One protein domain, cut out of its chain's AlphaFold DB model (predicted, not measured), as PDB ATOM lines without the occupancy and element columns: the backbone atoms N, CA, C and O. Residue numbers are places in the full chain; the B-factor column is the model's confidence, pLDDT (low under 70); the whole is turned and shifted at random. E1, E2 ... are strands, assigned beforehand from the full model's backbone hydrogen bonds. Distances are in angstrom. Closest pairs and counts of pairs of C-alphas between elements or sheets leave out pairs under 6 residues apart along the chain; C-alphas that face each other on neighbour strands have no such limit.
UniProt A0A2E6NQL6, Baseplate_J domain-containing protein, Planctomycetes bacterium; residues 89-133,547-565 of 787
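AT A GLANCE: This is residues 89 to 133 and 547 to 565 of the 787 residues of the protein "Baseplate_J domain-containing protein" of Planctomycetes bacterium (UniProt A0A2E6NQL6). With little regular structure, this is a small elongated body of three short two-stranded antiparallel sheets, E1 with E6, E2 with E5 and the hairpin E3 with E4; residues 116 to 121 stick out at one end. The printed part has 64 residues, 25 of them in six strands, E1 to E6 in chain order, with no named helix: all strand. It is only just loose, close to compact, with a radius of gyration of the C-alphas of 12.9 A, and spans 41 by 26 by 19 A.

IN THESE COORDINATES: E1, residues 89 to 95, begins at C-alpha (-5.237, 25.767, -51.109) and is 19.9 A long. E2 is 103 to 105, E3 110 to 112, E4 124 to 127 and E5 131 to 133. E6, 554 to 558, 12.1 A, ends at (-4.765, 28.068, -40.172).

HOW THE PARTS SIT: N 92 and O 558 of E1 and E6 are 2.8 A apart, N 103 and O 133 of E2 and E5 2.9 A, N 111 and O 125 of E3 and E4 2.8 A. The closest C-alphas of E1 and E5, Gly 95 and Val 133, are 5.7 A apart. E1 and E4 are near each other; E3 and E6 are apart.

THE WHOLE: Residues 134 to 546 are not printed; C-alphas 133 and 547 are 13.0 A apart. The link E3 to E4 is long. Residues 115 to 121 and 565 have pLDDT under 70.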
ATOM      1  N   SER A  89      -4.523  25.767 -52.392       89.94
ATOM      2  CA  SER A  89      -5.237  25.767 -51.109       89.94
ATOM      3  C   SER A  89      -5.350  27.214 -50.624       89.94
ATOM      4  O   SER A  89      -4.826  28.125 -51.265       89.94
ATOM      5  N   ALA A  90      -5.969  27.448 -49.470       91.56
ATOM      6  CA  ALA A  90      -5.936  28.756 -48.826       91.56
ATOM      7  C   ALA A  90      -5.657  28.659 -47.331       91.56
ATOM      8  O   ALA A  90      -6.234  27.832 -46.615       91.56
ATOM      9  N   VAL A  91      -4.799  29.562 -46.855       93.38
ATOM     10  CA  VAL A  91      -4.478  29.724 -45.436       93.38
ATOM     11  C   VAL A  91      -4.963  31.074 -44.933       93.38
ATOM     12  O   VAL A  91      -4.880  32.075 -45.634       93.38
ATOM     13  N   LYS A  92      -5.466  31.106 -43.702       94.12
ATOM     14  CA  LYS A  92      -5.832  32.323 -42.976       94.12
ATOM     15  C   LYS A  92      -4.703  32.706 -42.032       94.12
ATOM     16  O   LYS A  92      -4.259  31.865 -41.242       94.12
ATOM     17  N   LEU A  93      -4.258  33.955 -42.128       93.94
ATOM     18  CA  LEU A  93      -3.217  34.534 -41.287       93.94
ATOM     19  C   LEU A  93      -3.826  35.068 -39.983       93.94
ATOM     20  O   LEU A  93      -4.828  35.780 -40.013       93.94
ATOM     21  N   HIS A  94      -3.206  34.756 -38.844       92.25
ATOM     22  CA  HIS A  94      -3.654  35.215 -37.526       92.25
ATOM     23  C   HIS A  94      -2.671  36.222 -36.946       92.25
ATOM     24  O   HIS A  94      -1.498  35.905 -36.740       92.25
ATOM     25  N   GLY A  95      -3.150  37.437 -36.682       90.88
ATOM     26  CA  GLY A  95      -2.383  38.475 -35.999       90.88
ATOM     27  C   GLY A  95      -2.532  38.408 -34.478       90.88
ATOM     28  O   GLY A  95      -3.593  38.054 -33.966       90.88
ATOM     29  N   LYS A  96      -1.489  38.815 -33.749       90.44
ATOM     30  CA  LYS A  96      -1.515  38.985 -32.294       90.44
ATOM     31  C   LYS A  96      -2.624  39.966 -31.908       90.44
ATOM     32  O   LYS A  96      -2.829  41.001 -32.550       90.44
ATOM     33  N   ARG A  97      -3.304  39.687 -30.793       84.62
ATOM     34  CA  ARG A  97      -4.294  40.614 -30.222       84.62
ATOM     35  C   ARG A  97      -3.665  41.982 -29.942       84.62
ATOM     36  O   ARG A  97      -2.617  42.062 -29.310       84.62
ATOM     37  N   GLY A  98      -4.352  43.048 -30.354       81.25
ATOM     38  CA  GLY A  98      -3.903  44.426 -30.127       81.25
ATOM     39  C   GLY A  98      -2.866  44.939 -31.129       81.25
ATOM     40  O   GLY A  98      -2.137  45.870 -30.799       81.25
ATOM     41  N   LEU A  99      -2.790  44.348 -32.329       87.56
ATOM     42  CA  LEU A  99      -1.985  44.864 -33.441       87.56
ATOM     43  C   LEU A  99      -2.230  46.369 -33.653       87.56
ATOM     44  O   LEU A  99      -3.382  46.804 -33.719       87.56
ATOM     45  N   ALA A 100      -1.154  47.145 -33.782       84.25
ATOM     46  CA  ALA A 100      -1.240  48.596 -33.956       84.25
ATOM     47  C   ALA A 100      -1.640  49.023 -35.381       84.25
ATOM     48  O   ALA A 100      -2.182  50.108 -35.546       84.25
ATOM     49  N   GLY A 101      -1.376  48.184 -36.387       87.88
ATOM     50  CA  GLY A 101      -1.693  48.423 -37.798       87.88
ATOM     51  C   GLY A 101      -1.365  47.192 -38.645       87.88
ATOM     52  O   GLY A 101      -0.755  46.248 -38.136       87.88
ATOM     53  N   ALA A 102      -1.787  47.179 -39.910       92.56
ATOM     54  CA  ALA A 102      -1.601  46.021 -40.785       92.56
ATOM     55  C   ALA A 102      -0.123  45.733 -41.135       92.56
ATOM     56  O   ALA A 102       0.633  46.628 -41.514       92.56
ATOM     57  N   GLY A 103       0.281  44.460 -41.052       93.50
ATOM     58  CA  GLY A 103       1.594  43.961 -41.476       93.50
ATOM     59  C   GLY A 103       1.513  43.172 -42.785       93.50
ATOM     60  O   GLY A 103       0.521  42.487 -43.032       93.50
ATOM     61  N   LYS A 104       2.547  43.255 -43.628       94.62
ATOM     62  CA  LYS A 104       2.563  42.646 -44.967       94.62
ATOM     63  C   LYS A 104       3.354  41.336 -44.990       94.62
ATOM     64  O   LYS A 104       4.522  41.312 -44.609       94.62
ATOM     65  N   VAL A 105       2.737  40.276 -45.506       94.75
ATOM     66  CA  VAL A 105       3.384  39.004 -45.854       94.75
ATOM     67  C   VAL A 105       3.576  38.978 -47.372       94.75
ATOM     68  O   VAL A 105       2.586  39.072 -48.098       94.75
ATOM     69  N   PRO A 106       4.817  38.889 -47.879       94.25
ATOM     70  CA  PRO A 106       5.068  38.957 -49.313       94.25
ATOM     71  C   PRO A 106       4.587  37.698 -50.048       94.25
ATOM     72  O   PRO A 106       4.566  36.597 -49.483       94.25
ATOM     73  N   ALA A 107       4.255  37.846 -51.329       92.56
ATOM     74  CA  ALA A 107       4.086  36.729 -52.254       92.56
ATOM     75  C   ALA A 107       5.353  35.852 -52.297       92.56
ATOM     76  O   ALA A 107       6.473  36.343 -52.137       92.56
ATOM     77  N   GLY A 108       5.193  34.547 -52.526       91.50
ATOM     78  CA  GLY A 108       6.301  33.586 -52.510       91.50
ATOM     79  C   GLY A 108       6.718  33.127 -51.108       91.50
ATOM     80  O   GLY A 108       7.726  32.438 -50.960       91.50
ATOM     81  N   THR A 109       5.964  33.484 -50.066       93.19
ATOM     82  CA  THR A 109       6.240  33.029 -48.700       93.19
ATOM     83  C   THR A 109       5.917  31.544 -48.566       93.19
ATOM     84  O   THR A 109       4.798  31.123 -48.862       93.19
ATOM     85  N   ALA A 110       6.878  30.746 -48.092       92.25
ATOM     86  CA  ALA A 110       6.718  29.301 -48.008       92.25
ATOM     87  C   ALA A 110       5.783  28.869 -46.862       92.25
ATOM     88  O   ALA A 110       5.916  29.293 -45.714       92.25
ATOM     89  N   VAL A 111       4.867  27.957 -47.181       90.75
ATOM     90  CA  VAL A 111       3.910  27.314 -46.279       90.75
ATOM     91  C   VAL A 111       4.096  25.802 -46.368       90.75
ATOM     92  O   VAL A 111       4.194  25.231 -47.455       90.75
ATOM     93  N   THR A 112       4.155  25.124 -45.226       88.31
ATOM     94  CA  THR A 112       4.349  23.672 -45.145       88.31
ATOM     95  C   THR A 112       3.428  23.043 -44.108       88.31
ATOM     96  O   THR A 112       2.867  23.727 -43.253       88.31
ATOM     97  N   ALA A 113       3.274  21.722 -44.182       80.69
ATOM     98  CA  ALA A 113       2.707  20.952 -43.083       80.69
ATOM     99  C   ALA A 113       3.805  20.448 -42.140       80.69
ATOM    100  O   ALA A 113       4.881  20.014 -42.578       80.69
ATOM    101  N   SER A 114       3.496  20.439 -40.848       72.75
ATOM    102  CA  SER A 114       4.278  19.778 -39.813       72.75
ATOM    103  C   SER A 114       4.482  18.302 -40.156       72.75
ATOM    104  O   SER A 114       3.548  17.567 -40.481       72.75
ATOM    105  N   ARG A 115       5.738  17.858 -40.088       68.25
ATOM    106  CA  ARG A 115       6.139  16.479 -40.386       68.25
ATOM    107  C   ARG A 115       5.615  15.533 -39.299       68.25
ATOM    108  O   ARG A 115       5.811  15.818 -38.120       68.25
ATOM    109  N   LYS A 116       5.021  14.397 -39.686       60.22
ATOM    110  CA  LYS A 116       4.599  13.357 -38.731       60.22
ATOM    111  C   LYS A 116       5.694  12.320 -38.486       60.22
ATOM    112  O   LYS A 116       5.841  11.876 -37.351       60.22
ATOM    113  N   GLU A 117       6.507  11.993 -39.495       58.25
ATOM    114  CA  GLU A 117       7.579  10.990 -39.373       58.25
ATOM    115  C   GLU A 117       8.942  11.460 -39.907       58.25
ATOM    116  O   GLU A 117       9.059  12.157 -40.920       58.25
ATOM    117  N   ALA A 118      10.023  11.047 -39.236       47.09
ATOM    118  CA  ALA A 118      11.393  11.343 -39.647       47.09
ATOM    119  C   ALA A 118      11.748  10.616 -40.960       47.09
ATOM    120  O   ALA A 118      12.055   9.431 -40.964       47.09
ATOM    121  N   GLY A 119      11.721  11.346 -42.079       56.69
ATOM    122  CA  GLY A 119      12.036  10.819 -43.416       56.69
ATOM    123  C   GLY A 119      11.060  11.275 -44.499       56.69
ATOM    124  O   GLY A 119      11.420  11.284 -45.677       56.69
ATOM    125  N   GLU A 120       9.866  11.743 -44.116       62.41
ATOM    126  CA  GLU A 120       8.881  12.281 -45.058       62.41
ATOM    127  C   GLU A 120       9.436  13.519 -45.776       62.41
ATOM    128  O   GLU A 120       9.870  14.496 -45.146       62.41
ATOM    129  N   ARG A 121       9.441  13.494 -47.114       62.22
ATOM    130  CA  ARG A 121       9.785  14.668 -47.926       62.22
ATOM    131  C   ARG A 121       8.693  15.722 -47.748       62.22
ATOM    132  O   ARG A 121       7.527  15.447 -48.001       62.22
ATOM    133  N   ARG A 122       9.088  16.923 -47.318       72.44
ATOM    134  CA  ARG A 122       8.181  18.062 -47.136       72.44
ATOM    135  C   ARG A 122       7.534  18.453 -48.469       72.44
ATOM    136  O   ARG A 122       8.226  18.533 -49.486       72.44
ATOM    137  N   VAL A 123       6.228  18.700 -48.435       78.50
ATOM    138  CA  VAL A 123       5.488  19.369 -49.512       78.50
ATOM    139  C   VAL A 123       5.489  20.859 -49.188       78.50
ATOM    140  O   VAL A 123       5.167  21.241 -48.063       78.50
ATOM    141  N   TYR A 124       5.902  21.670 -50.156       86.25
ATOM    142  CA  TYR A 124       5.955  23.120 -50.029       86.25
ATOM    143  C   TYR A 124       4.818  23.741 -50.822       86.25
ATOM    144  O   TYR A 124       4.504  23.280 -51.917       86.25
ATOM    145  N   PHE A 125       4.245  24.789 -50.259       91.00
ATOM    146  CA  PHE A 125       3.364  25.723 -50.930       91.00
ATOM    147  C   PHE A 125       3.955  27.125 -50.789       91.00
ATOM    148  O   PHE A 125       4.746  27.373 -49.880       91.00
ATOM    149  N   GLU A 126       3.567  28.044 -51.660       93.19
ATOM    150  CA  GLU A 126       3.934  29.457 -51.588       93.19
ATOM    151  C   GLU A 126       2.694  30.336 -51.692       93.19
ATOM    152  O   GLU A 126       1.773  30.005 -52.438       93.19
ATOM    153  N   THR A 127       2.677  31.465 -50.985       94.06
ATOM    154  CA  THR A 127       1.624  32.479 -51.144       94.06
ATOM    155  C   THR A 127       1.598  33.011 -52.580       94.06
ATOM    156  O   THR A 127       2.625  33.429 -53.117       94.06
ATOM    157  N   ALA A 128       0.424  33.001 -53.215       91.75
ATOM    158  CA  ALA A 128       0.246  33.452 -54.600       91.75
ATOM    159  C   ALA A 128       0.285  34.984 -54.748       91.75
ATOM    160  O   ALA A 128       0.555  35.505 -55.831       91.75
ATOM    161  N   ALA A 129       0.010  35.699 -53.658       91.81
ATOM    162  CA  ALA A 129      -0.106  37.147 -53.611       91.81
ATOM    163  C   ALA A 129       0.516  37.703 -52.331       91.81
ATOM    164  O   ALA A 129       0.726  36.976 -51.353       91.81
ATOM    165  N   ASP A 130       0.739  39.013 -52.330       93.88
ATOM    166  CA  ASP A 130       0.960  39.747 -51.096       93.88
ATOM    167  C   ASP A 130      -0.314  39.694 -50.238       93.88
ATOM    168  O   ASP A 130      -1.425  39.921 -50.725       93.88
ATOM    169  N   ALA A 131      -0.150  39.415 -48.948       94.06
ATOM    170  CA  ALA A 131      -1.247  39.287 -47.998       94.06
ATOM    171  C   ALA A 131      -1.038  40.180 -46.776       94.06
ATOM    172  O   ALA A 131       0.092  40.525 -46.419       94.06
ATOM    173  N   TRP A 132      -2.136  40.541 -46.112       94.88
ATOM    174  CA  TRP A 132      -2.117  41.453 -44.973       94.88
ATOM    175  C   TRP A 132      -2.563  40.750 -43.697       94.88
ATOM    176  O   TRP A 132      -3.654  40.186 -43.618       94.88
ATOM    177  N   VAL A 133      -1.735  40.850 -42.661       94.81
ATOM    178  CA  VAL A 133      -2.118  40.559 -41.279       94.81
ATOM    179  C   VAL A 133      -2.685  41.846 -40.700       94.81
ATOM    180  O   VAL A 133      -1.937  42.749 -40.336       94.81
ATOM    181  N   LEU A 547       4.137  28.400 -41.406       89.44
ATOM    182  CA  LEU A 547       4.557  29.493 -42.286       89.44
ATOM    183  C   LEU A 547       6.050  29.771 -42.054       89.44
ATOM    184  O   LEU A 547       6.447  30.089 -40.937       89.44
ATOM    185  N   GLU A 548       6.885  29.661 -43.086       89.88
ATOM    186  CA  GLU A 548       8.328  29.947 -43.012       89.88
ATOM    187  C   GLU A 548       8.591  31.456 -43.204       89.88
ATOM    188  O   GLU A 548       9.323  31.869 -44.104       89.88
ATOM    189  N   PHE A 549       7.958  32.288 -42.367       89.50
ATOM    190  CA  PHE A 549       8.117  33.745 -42.340       89.50
ATOM    191  C   PHE A 549       7.880  34.292 -40.935       89.50
ATOM    192  O   PHE A 549       6.874  33.981 -40.300       89.50
ATOM    193  N   GLU A 550       8.798  35.130 -40.464       88.25
ATOM    194  CA  GLU A 550       8.709  35.780 -39.159       88.25
ATOM    195  C   GLU A 550       8.451  37.276 -39.338       88.25
ATOM    196  O   GLU A 550       9.163  37.968 -40.065       88.25
ATOM    197  N   MET A 551       7.431  37.779 -38.650       87.25
ATOM    198  CA  MET A 551       7.061  39.190 -38.626       87.25
ATOM    199  C   MET A 551       6.520  39.528 -37.242       87.25
ATOM    200  O   MET A 551       5.831  38.710 -36.624       87.25
ATOM    201  N   ASP A 552       6.795  40.735 -36.747       82.88
ATOM    202  CA  ASP A 552       6.145  41.171 -35.517       82.88
ATOM    203  C   ASP A 552       4.632  41.306 -35.725       82.88
ATOM    204  O   ASP A 552       4.151  41.728 -36.774       82.88
ATOM    205  N   GLY A 553       3.870  40.894 -34.721       84.06
ATOM    206  CA  GLY A 553       2.419  40.866 -34.805       84.06
ATOM    207  C   GLY A 553       1.807  39.649 -35.512       84.06
ATOM    208  O   GLY A 553       0.605  39.468 -35.390       84.06
ATOM    209  N   LEU A 554       2.567  38.768 -36.168       91.44
ATOM    210  CA  LEU A 554       2.044  37.489 -36.673       91.44
ATOM    211  C   LEU A 554       2.063  36.428 -35.553       91.44
ATOM    212  O   LEU A 554       3.077  36.254 -34.878       91.44
ATOM    213  N   GLU A 555       0.943  35.739 -35.331       90.88
ATOM    214  CA  GLU A 555       0.801  34.668 -34.328       90.88
ATOM    215  C   GLU A 555       0.898  33.273 -34.961       90.88
ATOM    216  O   GLU A 555       1.508  32.373 -34.388       90.88
ATOM    217  N   GLY A 556       0.333  33.090 -36.157       90.19
ATOM    218  CA  GLY A 556       0.374  31.816 -36.869       90.19
ATOM    219  C   GLY A 556      -0.583  31.764 -38.054       90.19
ATOM    220  O   GLY A 556      -1.100  32.788 -38.503       90.19
ATOM    221  N   ILE A 557      -0.831  30.552 -38.555       93.19
ATOM    222  CA  ILE A 557      -1.736  30.307 -39.681       93.19
ATOM    223  C   ILE A 557      -2.740  29.201 -39.369       93.19
ATOM    224  O   ILE A 557      -2.524  28.332 -38.526       93.19
ATOM    225  N   SER A 558      -3.847  29.203 -40.099       91.06
ATOM    226  CA  SER A 558      -4.765  28.068 -40.172       91.06
ATOM    227  C   SER A 558      -5.079  27.757 -41.627       91.06
ATOM    228  O   SER A 558      -5.121  28.673 -42.434       91.06
ATOM    229  N   ASN A 559      -5.336  26.496 -41.956       90.00
ATOM    230  CA  ASN A 559      -5.717  26.065 -43.301       90.00
ATOM    231  C   ASN A 559      -7.208  25.705 -43.333       90.00
ATOM    232  O   ASN A 559      -7.535  24.534 -43.115       90.00
ATOM    233  N   PRO A 560      -8.102  26.699 -43.493       86.25
ATOM    234  CA  PRO A 560      -9.531  26.453 -43.609       86.25
ATOM    235  C   PRO A 560      -9.852  25.679 -44.889       86.25
ATOM    236  O   PRO A 560     -10.639  24.743 -44.844       86.25
ATOM    237  N   VAL A 561      -9.247  26.015 -46.029       84.56
ATOM    238  CA  VAL A 561      -9.567  25.366 -47.312       84.56
ATOM    239  C   VAL A 561      -8.707  24.115 -47.481       84.56
ATOM    240  O   VAL A 561      -7.527  24.102 -47.132       84.56
ATOM    241  N   GLY A 562      -9.311  23.023 -47.953       81.44
ATOM    242  CA  GLY A 562      -8.576  21.809 -48.306       81.44
ATOM    243  C   GLY A 562      -7.715  22.010 -49.554       81.44
ATOM    244  O   GLY A 562      -7.833  23.011 -50.249       81.44
ATOM    245  N   ILE A 563      -6.868  21.035 -49.867       80.19
ATOM    246  CA  ILE A 563      -6.093  21.071 -51.109       80.19
ATOM    247  C   ILE A 563      -7.002  20.767 -52.308       80.19
ATOM    248  O   ILE A 563      -7.695  19.749 -52.317       80.19
ATOM    249  N   LEU A 564      -6.950  21.637 -53.314       76.44
ATOM    250  CA  LEU A 564      -7.736  21.630 -54.546       76.44
ATOM    251  C   LEU A 564      -6.831  21.436 -55.780       76.44
ATOM    252  O   LEU A 564      -5.624  21.675 -55.732       76.44
ATOM    253  N   ASP A 565      -7.423  20.968 -56.883       67.69
ATOM    254  CA  ASP A 565      -6.928  21.037 -58.276       67.69
ATOM    255  C   ASP A 565      -5.531  20.482 -58.628       67.69
ATOM    256  O   ASP A 565      -5.085  20.574 -59.777       67.69
TER     257      ASP A 565